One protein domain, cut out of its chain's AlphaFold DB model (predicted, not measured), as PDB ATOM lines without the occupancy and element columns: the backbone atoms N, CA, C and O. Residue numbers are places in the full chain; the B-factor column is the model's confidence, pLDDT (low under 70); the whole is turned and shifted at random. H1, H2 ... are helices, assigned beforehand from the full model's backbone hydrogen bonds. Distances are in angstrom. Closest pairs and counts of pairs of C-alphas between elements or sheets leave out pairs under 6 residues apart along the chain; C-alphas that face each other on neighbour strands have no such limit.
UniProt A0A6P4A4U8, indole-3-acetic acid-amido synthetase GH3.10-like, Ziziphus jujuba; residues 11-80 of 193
ATOM      1  N   ASN A  11      79.610 248.205 218.725       44.00
ATOM      2  CA  ASN A  11      79.037 247.135 219.552       44.00
ATOM      3  C   ASN A  11      80.119 246.230 220.161       44.00
ATOM      4  O   ASN A  11      79.993 245.813 221.311       44.00
ATOM      5  N   ASN A  12      81.209 245.976 219.432       53.00
ATOM      6  CA  ASN A  12      82.318 245.163 219.934       53.00
ATOM      7  C   ASN A  12      83.156 245.907 220.986       53.00
ATOM      8  O   ASN A  12      83.559 245.300 221.977       53.00
ATOM      9  N   GLN A  13      83.366 247.217 220.823       56.38
ATOM     10  CA  GLN A  13      84.128 248.027 221.782       56.38
ATOM     11  C   GLN A  13      83.364 248.232 223.098       56.38
ATOM     12  O   GLN A  13      83.937 248.057 224.172       56.38
ATOM     13  N   SER A  14      82.048 248.482 223.030       60.84
ATOM     14  CA  SER A  14      81.187 248.568 224.222       60.84
ATOM     15  C   SER A  14      81.101 247.242 224.990       60.84
ATOM     16  O   SER A  14      81.051 247.249 226.221       60.84
ATOM     17  N   ASN A  15      81.113 246.102 224.290       69.94
ATOM     18  CA  ASN A  15      81.147 244.789 224.937       69.94
ATOM     19  C   ASN A  15      82.495 244.533 225.624       69.94
ATOM     20  O   ASN A  15      82.501 244.144 226.787       69.94
ATOM     21  N   GLY A  16      83.619 244.865 224.978       78.00
ATOM     22  CA  GLY A  16      84.950 244.733 225.583       78.00
ATOM     23  C   GLY A  16      85.149 245.588 226.844       78.00
ATOM     24  O   GLY A  16      85.723 245.113 227.825       78.00
ATOM     25  N   GLU A  17      84.637 246.825 226.862       82.19
ATOM     26  CA  GLU A  17      84.670 247.694 228.052       82.19
ATOM     27  C   GLU A  17      83.828 247.133 229.211       82.19
ATOM     28  O   GLU A  17      84.250 247.167 230.367       82.19
ATOM     29  N   LYS A  18      82.643 246.583 228.919       86.69
ATOM     30  CA  LYS A  18      81.800 245.940 229.939       86.69
ATOM     31  C   LYS A  18      82.436 244.659 230.471       86.69
ATOM     32  O   LYS A  18      82.377 244.415 231.674       86.69
ATOM     33  N   ASP A  19      83.061 243.876 229.598       91.94
ATOM     34  CA  ASP A  19      83.700 242.615 229.963       91.94
ATOM     35  C   ASP A  19      84.903 242.831 230.891       91.94
ATOM     36  O   ASP A  19      85.025 242.123 231.890       91.94
ATOM     37  N   ILE A  20      85.760 243.831 230.624       94.25
ATOM     38  CA  ILE A  20      86.917 244.115 231.490       94.25
ATOM     39  C   ILE A  20      86.505 244.688 232.852       94.25
ATOM     40  O   ILE A  20      87.136 244.362 233.856       94.25
ATOM     41  N   ILE A  21      85.440 245.498 232.910       95.50
ATOM     42  CA  ILE A  21      84.886 245.978 234.183       95.50
ATOM     43  C   ILE A  21      84.307 244.800 234.967       95.50
ATOM     44  O   ILE A  21      84.672 244.622 236.122       95.50
ATOM     45  N   ARG A  22      83.467 243.957 234.348       95.75
ATOM     46  CA  ARG A  22      82.893 242.776 235.015       95.75
ATOM     47  C   ARG A  22      83.985 241.853 235.561       95.75
ATOM     48  O   ARG A  22      83.913 241.465 236.719       95.75
ATOM     49  N   TRP A  23      85.007 241.559 234.756       95.38
ATOM     50  CA  TRP A  23      86.165 240.778 235.195       95.38
ATOM     51  C   TRP A  23      86.846 241.397 236.424       95.38
ATOM     52  O   TRP A  23      87.199 240.681 237.357       95.38
ATOM     53  N   PHE A  24      87.033 242.721 236.439       96.44
ATOM     54  CA  PHE A  24      87.665 243.396 237.567       96.44
ATOM     55  C   PHE A  24      86.821 243.291 238.839       96.44
ATOM     56  O   PHE A  24      87.365 242.908 239.871       96.44
ATOM     57  N   GLU A  25      85.510 243.544 238.758       95.94
ATOM     58  CA  GLU A  25      84.594 243.402 239.900       95.94
ATOM     59  C   GLU A  25      84.658 241.970 240.474       95.94
ATOM     60  O   GLU A  25      84.941 241.795 241.660       95.94
ATOM     61  N   GLU A  26      84.552 240.939 239.622       95.62
ATOM     62  CA  GLU A  26      84.644 239.521 240.019       95.62
ATOM     63  C   GLU A  26      85.969 239.173 240.723       95.62
ATOM     64  O   GLU A  26      85.994 238.413 241.696       95.62
ATOM     65  N   VAL A  27      87.089 239.712 240.229       95.75
ATOM     66  CA  VAL A  27      88.417 239.505 240.825       95.75
ATOM     67  C   VAL A  27      88.530 240.225 242.166       95.75
ATOM     68  O   VAL A  27      89.088 239.666 243.112       95.75
ATOM     69  N   THR A  28      87.992 241.442 242.279       96.38
ATOM     70  CA  THR A  28      88.050 242.222 243.523       96.38
ATOM     71  C   THR A  28      87.173 241.652 244.634       96.38
ATOM     72  O   THR A  28      87.594 241.669 245.789       96.38
ATOM     73  N   GLU A  29      86.026 241.048 244.309       98.00
ATOM     74  CA  GLU A  29      85.195 240.319 245.281       98.00
ATOM     75  C   GLU A  29      85.939 239.129 245.909       98.00
ATOM     76  O   GLU A  29      85.686 238.756 247.054       98.00
ATOM     77  N   LYS A  30      86.893 238.541 245.175       97.12
ATOM     78  CA  LYS A  30      87.680 237.366 245.587       97.12
ATOM     79  C   LYS A  30      89.150 237.706 245.830       97.12
ATOM     80  O   LYS A  30      90.009 236.830 245.718       97.12
ATOM     81  N   ALA A  31      89.450 238.959 246.182       96.81
ATOM     82  CA  ALA A  31      90.819 239.471 246.250       96.81
ATOM     83  C   ALA A  31      91.757 238.618 247.120       96.81
ATOM     84  O   ALA A  31      92.888 238.368 246.712       96.81
ATOM     85  N   GLY A  32      91.288 238.126 248.275       96.12
ATOM     86  CA  GLY A  32      92.080 237.250 249.149       96.12
ATOM     87  C   GLY A  32      92.540 235.977 248.435       96.12
ATOM     88  O   GLY A  32      93.735 235.732 248.333       96.12
ATOM     89  N   LEU A  33      91.603 235.236 247.837       95.44
ATOM     90  CA  LEU A  33      91.900 234.009 247.086       95.44
ATOM     91  C   LEU A  33      92.818 234.272 245.884       95.44
ATOM     92  O   LEU A  33      93.717 233.485 245.595       95.44
ATOM     93  N   VAL A  34      92.603 235.389 245.182       95.94
ATOM     94  CA  VAL A  34      93.436 235.782 244.037       95.94
ATOM     95  C   VAL A  34      94.866 236.090 244.479       95.94
ATOM     96  O   VAL A  34      95.804 235.707 243.781       95.94
ATOM     97  N   GLN A  35      95.059 236.742 245.629       96.69
ATOM     98  CA  GLN A  35      96.389 236.989 246.191       96.69
ATOM     99  C   GLN A  35      97.084 235.683 246.593       96.69
ATOM    100  O   GLN A  35      98.242 235.494 246.223       96.69
ATOM    101  N   THR A  36      96.367 234.756 247.241       96.31
ATOM    102  CA  THR A  36      96.882 233.421 247.588       96.31
ATOM    103  C   THR A  36      97.399 232.677 246.360       96.31
ATOM    104  O   THR A  36      98.540 232.210 246.330       96.31
ATOM    105  N   GLU A  37      96.583 232.608 245.307       95.50
ATOM    106  CA  GLU A  37      96.948 231.910 244.073       95.50
ATOM    107  C   GLU A  37      98.071 232.638 243.318       95.50
ATOM    108  O   GLU A  37      98.966 232.008 242.755       95.50
ATOM    109  N   THR A  38      98.091 233.973 243.362       96.31
ATOM    110  CA  THR A  38      99.174 234.772 242.772       96.31
ATOM    111  C   THR A  38     100.507 234.494 243.464       96.31
ATOM    112  O   THR A  38     101.507 234.261 242.780       96.31
ATOM    113  N   LEU A  39     100.541 234.470 244.803       97.38
ATOM    114  CA  LEU A  39     101.744 234.122 245.560       97.38
ATOM    115  C   LEU A  39     102.211 232.708 245.216       97.38
ATOM    116  O   LEU A  39     103.384 232.526 244.882       97.38
ATOM    117  N   ARG A  40     101.299 231.726 245.237       96.25
ATOM    118  CA  ARG A  40     101.607 230.346 244.843       96.25
ATOM    119  C   ARG A  40     102.258 230.310 243.467       96.25
ATOM    120  O   ARG A  40     103.356 229.774 243.322       96.25
ATOM    121  N   ARG A  41     101.641 230.957 242.476       96.19
ATOM    122  CA  ARG A  41     102.151 230.978 241.106       96.19
ATOM    123  C   ARG A  41     103.537 231.612 241.004       96.19
ATOM    124  O   ARG A  41     104.382 231.097 240.271       96.19
ATOM    125  N   ILE A  42     103.792 232.709 241.721       96.69
ATOM    126  CA  ILE A  42     105.109 233.366 241.759       96.69
ATOM    127  C   ILE A  42     106.168 232.414 242.322       96.69
ATOM    128  O   ILE A  42     107.252 232.309 241.742       96.69
ATOM    129  N   LEU A  43     105.864 231.724 243.422       96.69
ATOM    130  CA  LEU A  43     106.796 230.802 244.069       96.69
ATOM    131  C   LEU A  43     107.063 229.565 243.211       96.69
ATOM    132  O   LEU A  43     108.213 229.152 243.098       96.69
ATOM    133  N   GLU A  44     106.040 229.011 242.563       95.06
ATOM    134  CA  GLU A  44     106.181 227.872 241.650       95.06
ATOM    135  C   GLU A  44     107.028 228.215 240.428       95.06
ATOM    136  O   GLU A  44     107.980 227.503 240.111       95.06
ATOM    137  N   VAL A  45     106.710 229.326 239.754       95.94
ATOM    138  CA  VAL A  45     107.431 229.757 238.548       95.94
ATOM    139  C   VAL A  45     108.881 230.095 238.868       95.94
ATOM    140  O   VAL A  45     109.745 229.881 238.026       95.94
ATOM    141  N   ASN A  46     109.160 230.608 240.066       96.31
ATOM    142  CA  ASN A  46     110.507 230.987 240.483       96.31
ATOM    143  C   ASN A  46     111.145 229.971 241.438       96.31
ATOM    144  O   ASN A  46     112.156 230.272 242.073       96.31
ATOM    145  N   TYR A  47     110.599 228.757 241.538       94.88
ATOM    146  CA  TYR A  47     111.130 227.749 242.443       94.88
ATOM    147  C   TYR A  47     112.601 227.475 242.130       94.88
ATOM    148  O   TYR A  47     112.985 227.258 240.981       94.88
ATOM    149  N   GLY A  48     113.443 227.488 243.157       93.75
ATOM    150  CA  GLY A  48     114.854 227.158 243.012       93.75
ATOM    151  C   GLY A  48     115.757 228.274 242.472       93.75
ATOM    152  O   GLY A  48     116.940 227.999 242.249       93.75
ATOM    153  N   VAL A  49     115.256 229.501 242.283       97.38
ATOM    154  CA  VAL A  49     116.121 230.672 242.044       97.38
ATOM    155  C   VAL A  49     116.979 230.958 243.281       97.38
ATOM    156  O   VAL A  49     116.587 230.615 244.399       97.38
ATOM    157  N   GLU A  50     118.142 231.581 243.097       97.75
ATOM    158  CA  GLU A  50     119.111 231.839 244.172       97.75
ATOM    159  C   GLU A  50     118.482 232.561 245.374       97.75
ATOM    160  O   GLU A  50     118.653 232.132 246.518       97.75
ATOM    161  N   TYR A  51     117.696 233.610 245.117       97.44
ATOM    162  CA  TYR A  51     117.075 234.405 246.174       97.44
ATOM    163  C   TYR A  51     116.063 233.606 247.000       97.44
ATOM    164  O   TYR A  51     116.116 233.644 248.226       97.44
ATOM    165  N   LEU A  52     115.164 232.848 246.364       96.31
ATOM    166  CA  LEU A  52     114.183 232.048 247.102       96.31
ATOM    167  C   LEU A  52     114.853 230.876 247.823       96.31
ATOM    168  O   LEU A  52     114.547 230.637 248.989       96.31
ATOM    169  N   LYS A  53     115.827 230.197 247.200       95.88
ATOM    170  CA  LYS A  53     116.586 229.112 247.851       95.88
ATOM    171  C   LYS A  53     117.219 229.541 249.171       95.88
ATOM    172  O   LYS A  53     117.253 228.736 250.097       95.88
ATOM    173  N   LYS A  54     117.680 230.793 249.278       95.94
ATOM    174  CA  LYS A  54     118.243 231.349 250.518       95.94
ATOM    175  C   LYS A  54     117.271 231.279 251.704       95.94
ATOM    176  O   LYS A  54     117.727 231.121 252.831       95.94
ATOM    177  N   TRP A  55     115.967 231.398 251.458       95.62
ATOM    178  CA  TRP A  55     114.952 231.530 252.508       95.62
ATOM    179  C   TRP A  55     114.077 230.288 252.661       95.62
ATOM    180  O   TRP A  55     113.832 229.842 253.776       95.62
ATOM    181  N   ILE A  56     113.625 229.708 251.545       93.44
ATOM    182  CA  ILE A  56     112.700 228.563 251.538       93.44
ATOM    183  C   ILE A  56     113.391 227.228 251.217       93.44
ATOM    184  O   ILE A  56     112.752 226.177 251.244       93.44
ATOM    185  N   GLY A  57     114.698 227.240 250.925       91.88
ATOM    186  CA  GLY A  57     115.498 226.034 250.710       91.88
ATOM    187  C   GLY A  57     114.926 225.109 249.632       91.88
ATOM    188  O   GLY A  57     114.694 225.529 248.498       91.88
ATOM    189  N   ASN A  58     114.713 223.844 250.007       90.56
ATOM    190  CA  ASN A  58     114.159 222.788 249.150       90.56
ATOM    191  C   ASN A  58     112.743 222.367 249.586       90.56
ATOM    192  O   ASN A  58     112.345 221.220 249.372       90.56
ATOM    193  N   ILE A  59     112.004 223.253 250.263       92.19
ATOM    194  CA  ILE A  59     110.626 222.966 250.668       92.19
ATOM    195  C   ILE A  59     109.785 222.744 249.409       92.19
ATOM    196  O   ILE A  59     109.775 223.571 248.499       92.19
ATOM    197  N   LYS A  60     109.054 221.630 249.369       90.75
ATOM    198  CA  LYS A  60     108.181 221.273 248.251       90.75
ATOM    199  C   LYS A  60     106.892 222.091 248.279       90.75
ATOM    200  O   LYS A  60     105.849 221.627 248.728       90.75
ATOM    201  N   ILE A  61     106.974 223.326 247.798       91.25
ATOM    202  CA  ILE A  61     105.856 224.279 247.784       91.25
ATOM    203  C   ILE A  61     104.610 223.760 247.048       91.25
ATOM    204  O   ILE A  61     103.506 224.178 247.375       91.25
ATOM    205  N   GLN A  62     104.771 222.826 246.101       88.12
ATOM    206  CA  GLN A  62     103.674 222.228 245.331       88.12
ATOM    207  C   GLN A  62     102.804 221.279 246.171       88.12
ATOM    208  O   GLN A  62     101.674 220.988 245.796       88.12
ATOM    209  N   GLU A  63     103.333 220.781 247.291       92.06
ATOM    210  CA  GLU A  63     102.618 219.888 248.210       92.06
ATOM    211  C   GLU A  63     101.897 220.675 249.329       92.06
ATOM    212  O   GLU A  63     101.253 220.071 250.185       92.06
ATOM    213  N   LEU A  64     101.990 222.014 249.342       92.38
ATOM    214  CA  LEU A  64     101.421 222.868 250.389       92.38
ATOM    215  C   LEU A  64     100.069 223.480 249.996       92.38
ATOM    216  O   LEU A  64      99.871 224.004 248.893       92.38
ATOM    217  N   ASP A  65      99.149 223.498 250.961       94.19
ATOM    218  CA  ASP A  65      97.939 224.314 250.881       94.19
ATOM    219  C   ASP A  65      98.278 225.816 250.813       94.19
ATOM    220  O   ASP A  65      99.319 226.254 251.308       94.19
ATOM    221  N   GLY A  66      97.393 226.611 250.203       91.50
ATOM    222  CA  GLY A  66      97.604 228.043 249.986       91.50
ATOM    223  C   GLY A  66      97.844 228.811 251.288       91.50
ATOM    224  O   GLY A  66      98.806 229.570 251.377       91.50
ATOM    225  N   CYS A  67      97.056 228.538 252.331       92.56
ATOM    226  CA  CYS A  67      97.185 229.210 253.628       92.56
ATOM    227  C   CYS A  67      98.503 228.854 254.340       92.56
ATOM    228  O   CYS A  67      99.127 229.690 255.003       92.56
ATOM    229  N   VAL A  68      98.949 227.601 254.198       95.25
ATOM    230  CA  VAL A  68     100.227 227.131 254.756       95.25
ATOM    231  C   VAL A  68     101.396 227.760 254.003       95.25
ATOM    232  O   VAL A  68     102.354 228.210 254.630       95.25
ATOM    233  N   LEU A  69     101.304 227.842 252.674       95.38
ATOM    234  CA  LEU A  69     102.315 228.469 251.830       95.38
ATOM    235  C   LEU A  69     102.478 229.963 252.146       95.38
ATOM    236  O   LEU A  69     103.607 230.440 252.244       95.38
ATOM    237  N   GLU A  70     101.378 230.687 252.360       95.62
ATOM    238  CA  GLU A  70     101.398 232.094 252.786       95.62
ATOM    239  C   GLU A  70     102.081 232.275 254.142       95.62
ATOM    240  O   GLU A  70     102.991 233.097 254.285       95.62
ATOM    241  N   SER A  71     101.679 231.479 255.135       96.00
ATOM    242  CA  SER A  71     102.251 231.518 256.488       96.00
ATOM    243  C   SER A  71     103.747 231.187 256.477       96.00
ATOM    244  O   SER A  71     104.553 231.808 257.172       96.00
ATOM    245  N   LEU A  72     104.148 230.227 255.643       95.62
ATOM    246  CA  LEU A  72     105.546 229.863 255.452       95.62
ATOM    247  C   LEU A  72     106.336 231.003 254.797       95.62
ATOM    248  O   LEU A  72     107.394 231.387 255.289       95.62
ATOM    249  N   TYR A  73     105.829 231.559 253.694       96.44
ATOM    250  CA  TYR A  73     106.510 232.633 252.974       96.44
ATOM    251  C   TYR A  73     106.702 233.863 253.864       96.44
ATOM    252  O   TYR A  73     107.808 234.393 253.952       96.44
ATOM    253  N   THR A  74     105.647 234.281 254.564       96.06
ATOM    254  CA  THR A  74     105.681 235.463 255.437       96.06
ATOM    255  C   THR A  74     106.571 235.291 256.668       96.06
ATOM    256  O   THR A  74     107.083 236.286 257.176       96.06
ATOM    257  N   SER A  75     106.795 234.058 257.137       96.94
ATOM    258  CA  SER A  75     107.687 233.783 258.273       96.94
ATOM    259  C   SER A  75     109.158 233.616 257.882       96.94
ATOM    260  O   SER A  75     110.031 233.910 258.698       96.94
ATOM    261  N   LEU A  76     109.451 233.163 256.657       96.88
ATOM    262  CA  LEU A  76     110.819 232.864 256.213       96.88
ATOM    263  C   LEU A  76     111.454 233.951 255.341       96.88
ATOM    264  O   LEU A  76     112.669 234.146 255.402       96.88
ATOM    265  N   VAL A  77     110.672 234.628 254.496       96.88
ATOM    266  CA  VAL A  77     111.198 235.608 253.537       96.88
ATOM    267  C   VAL A  77     111.113 237.010 254.142       96.88
ATOM    268  O   VAL A  77     110.014 237.482 254.438       96.88
ATOM    269  N   PRO A  78     112.242 237.715 254.329       96.62
ATOM    270  CA  PRO A  78     112.236 239.012 254.985       96.62
ATOM    271  C   PRO A  78     111.665 240.101 254.080       96.62
ATOM    272  O   PRO A  78     111.889 240.131 252.864       96.62
ATOM    273  N   LEU A  79     111.021 241.081 254.710       97.19
ATOM    274  CA  LEU A  79     110.704 242.339 254.054       97.19
ATOM    275  C   LEU A  79     112.010 243.018 253.612       97.19
ATOM    276  O   LEU A  79     112.841 243.374 254.443       97.19
ATOM    277  N   SER A  80     112.190 243.159 252.300       95.19
ATOM    278  CA  SER A  80     113.436 243.635 251.692       95.19
ATOM    279  C   SER A  80     113.252 245.013 251.059       95.19
ATOM    280  O   SER A  80     112.223 245.303 250.444       95.19
TER     281      SER A  80
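This is residues 11 to 80 of the 193 residues of the protein "indole-3-acetic acid-amido synthetase GH3.10-like" of Ziziphus jujuba (UniProt A0A6P4A4U8). A free helical arm, residues 11 to 26 of H1, sticks out from a small body; H1 turns a corner into H2 as an L, and H4 crosses H2 beyond it. The printed part has 70 residues with four named helices, H1 to H4, and no named strand: all helix. It is only just extended, close to loose, with radius of gyration of the C-alphas 16.7 A and spans of 52 by 26 by 21 A.

Find C-alpha 11 at (79.037, 247.135, 219.552); from there H1 runs 27.3 A to residue 29. Next come H2, residues 31 to 45, 20.7 A; H3, residues 50 to 56; and H4, residues 66 to 76, ending at C-alpha 76 (110.819, 232.864, 256.213).

H1 and H2 are close but not clearly touching, about perpendicular at 89 degrees; their closest C-alphas, Val 27 and Val 34, are 7.0 A apart. H2 touches H4 with residues 36 to 40 alone, closest at C-alphas Thr 36 and Gly 66, 5.9 A, at a steep tilt of 66 degrees, the same way. H3 and H4 only just touch, with 3 pairs of C-alphas within 8 A, closest Trp 55 and Leu 76, 5.7 A. Every O i to N i+4 pair is within hydrogen-bond range in H1, H2 and H4; in H3, 2 of 3.

The farthest C-alphas, Asn 11 and Gly 57, are 52.4 A apart. The printed part has no cut; pLDDT is under 70 at residues 11 to 15.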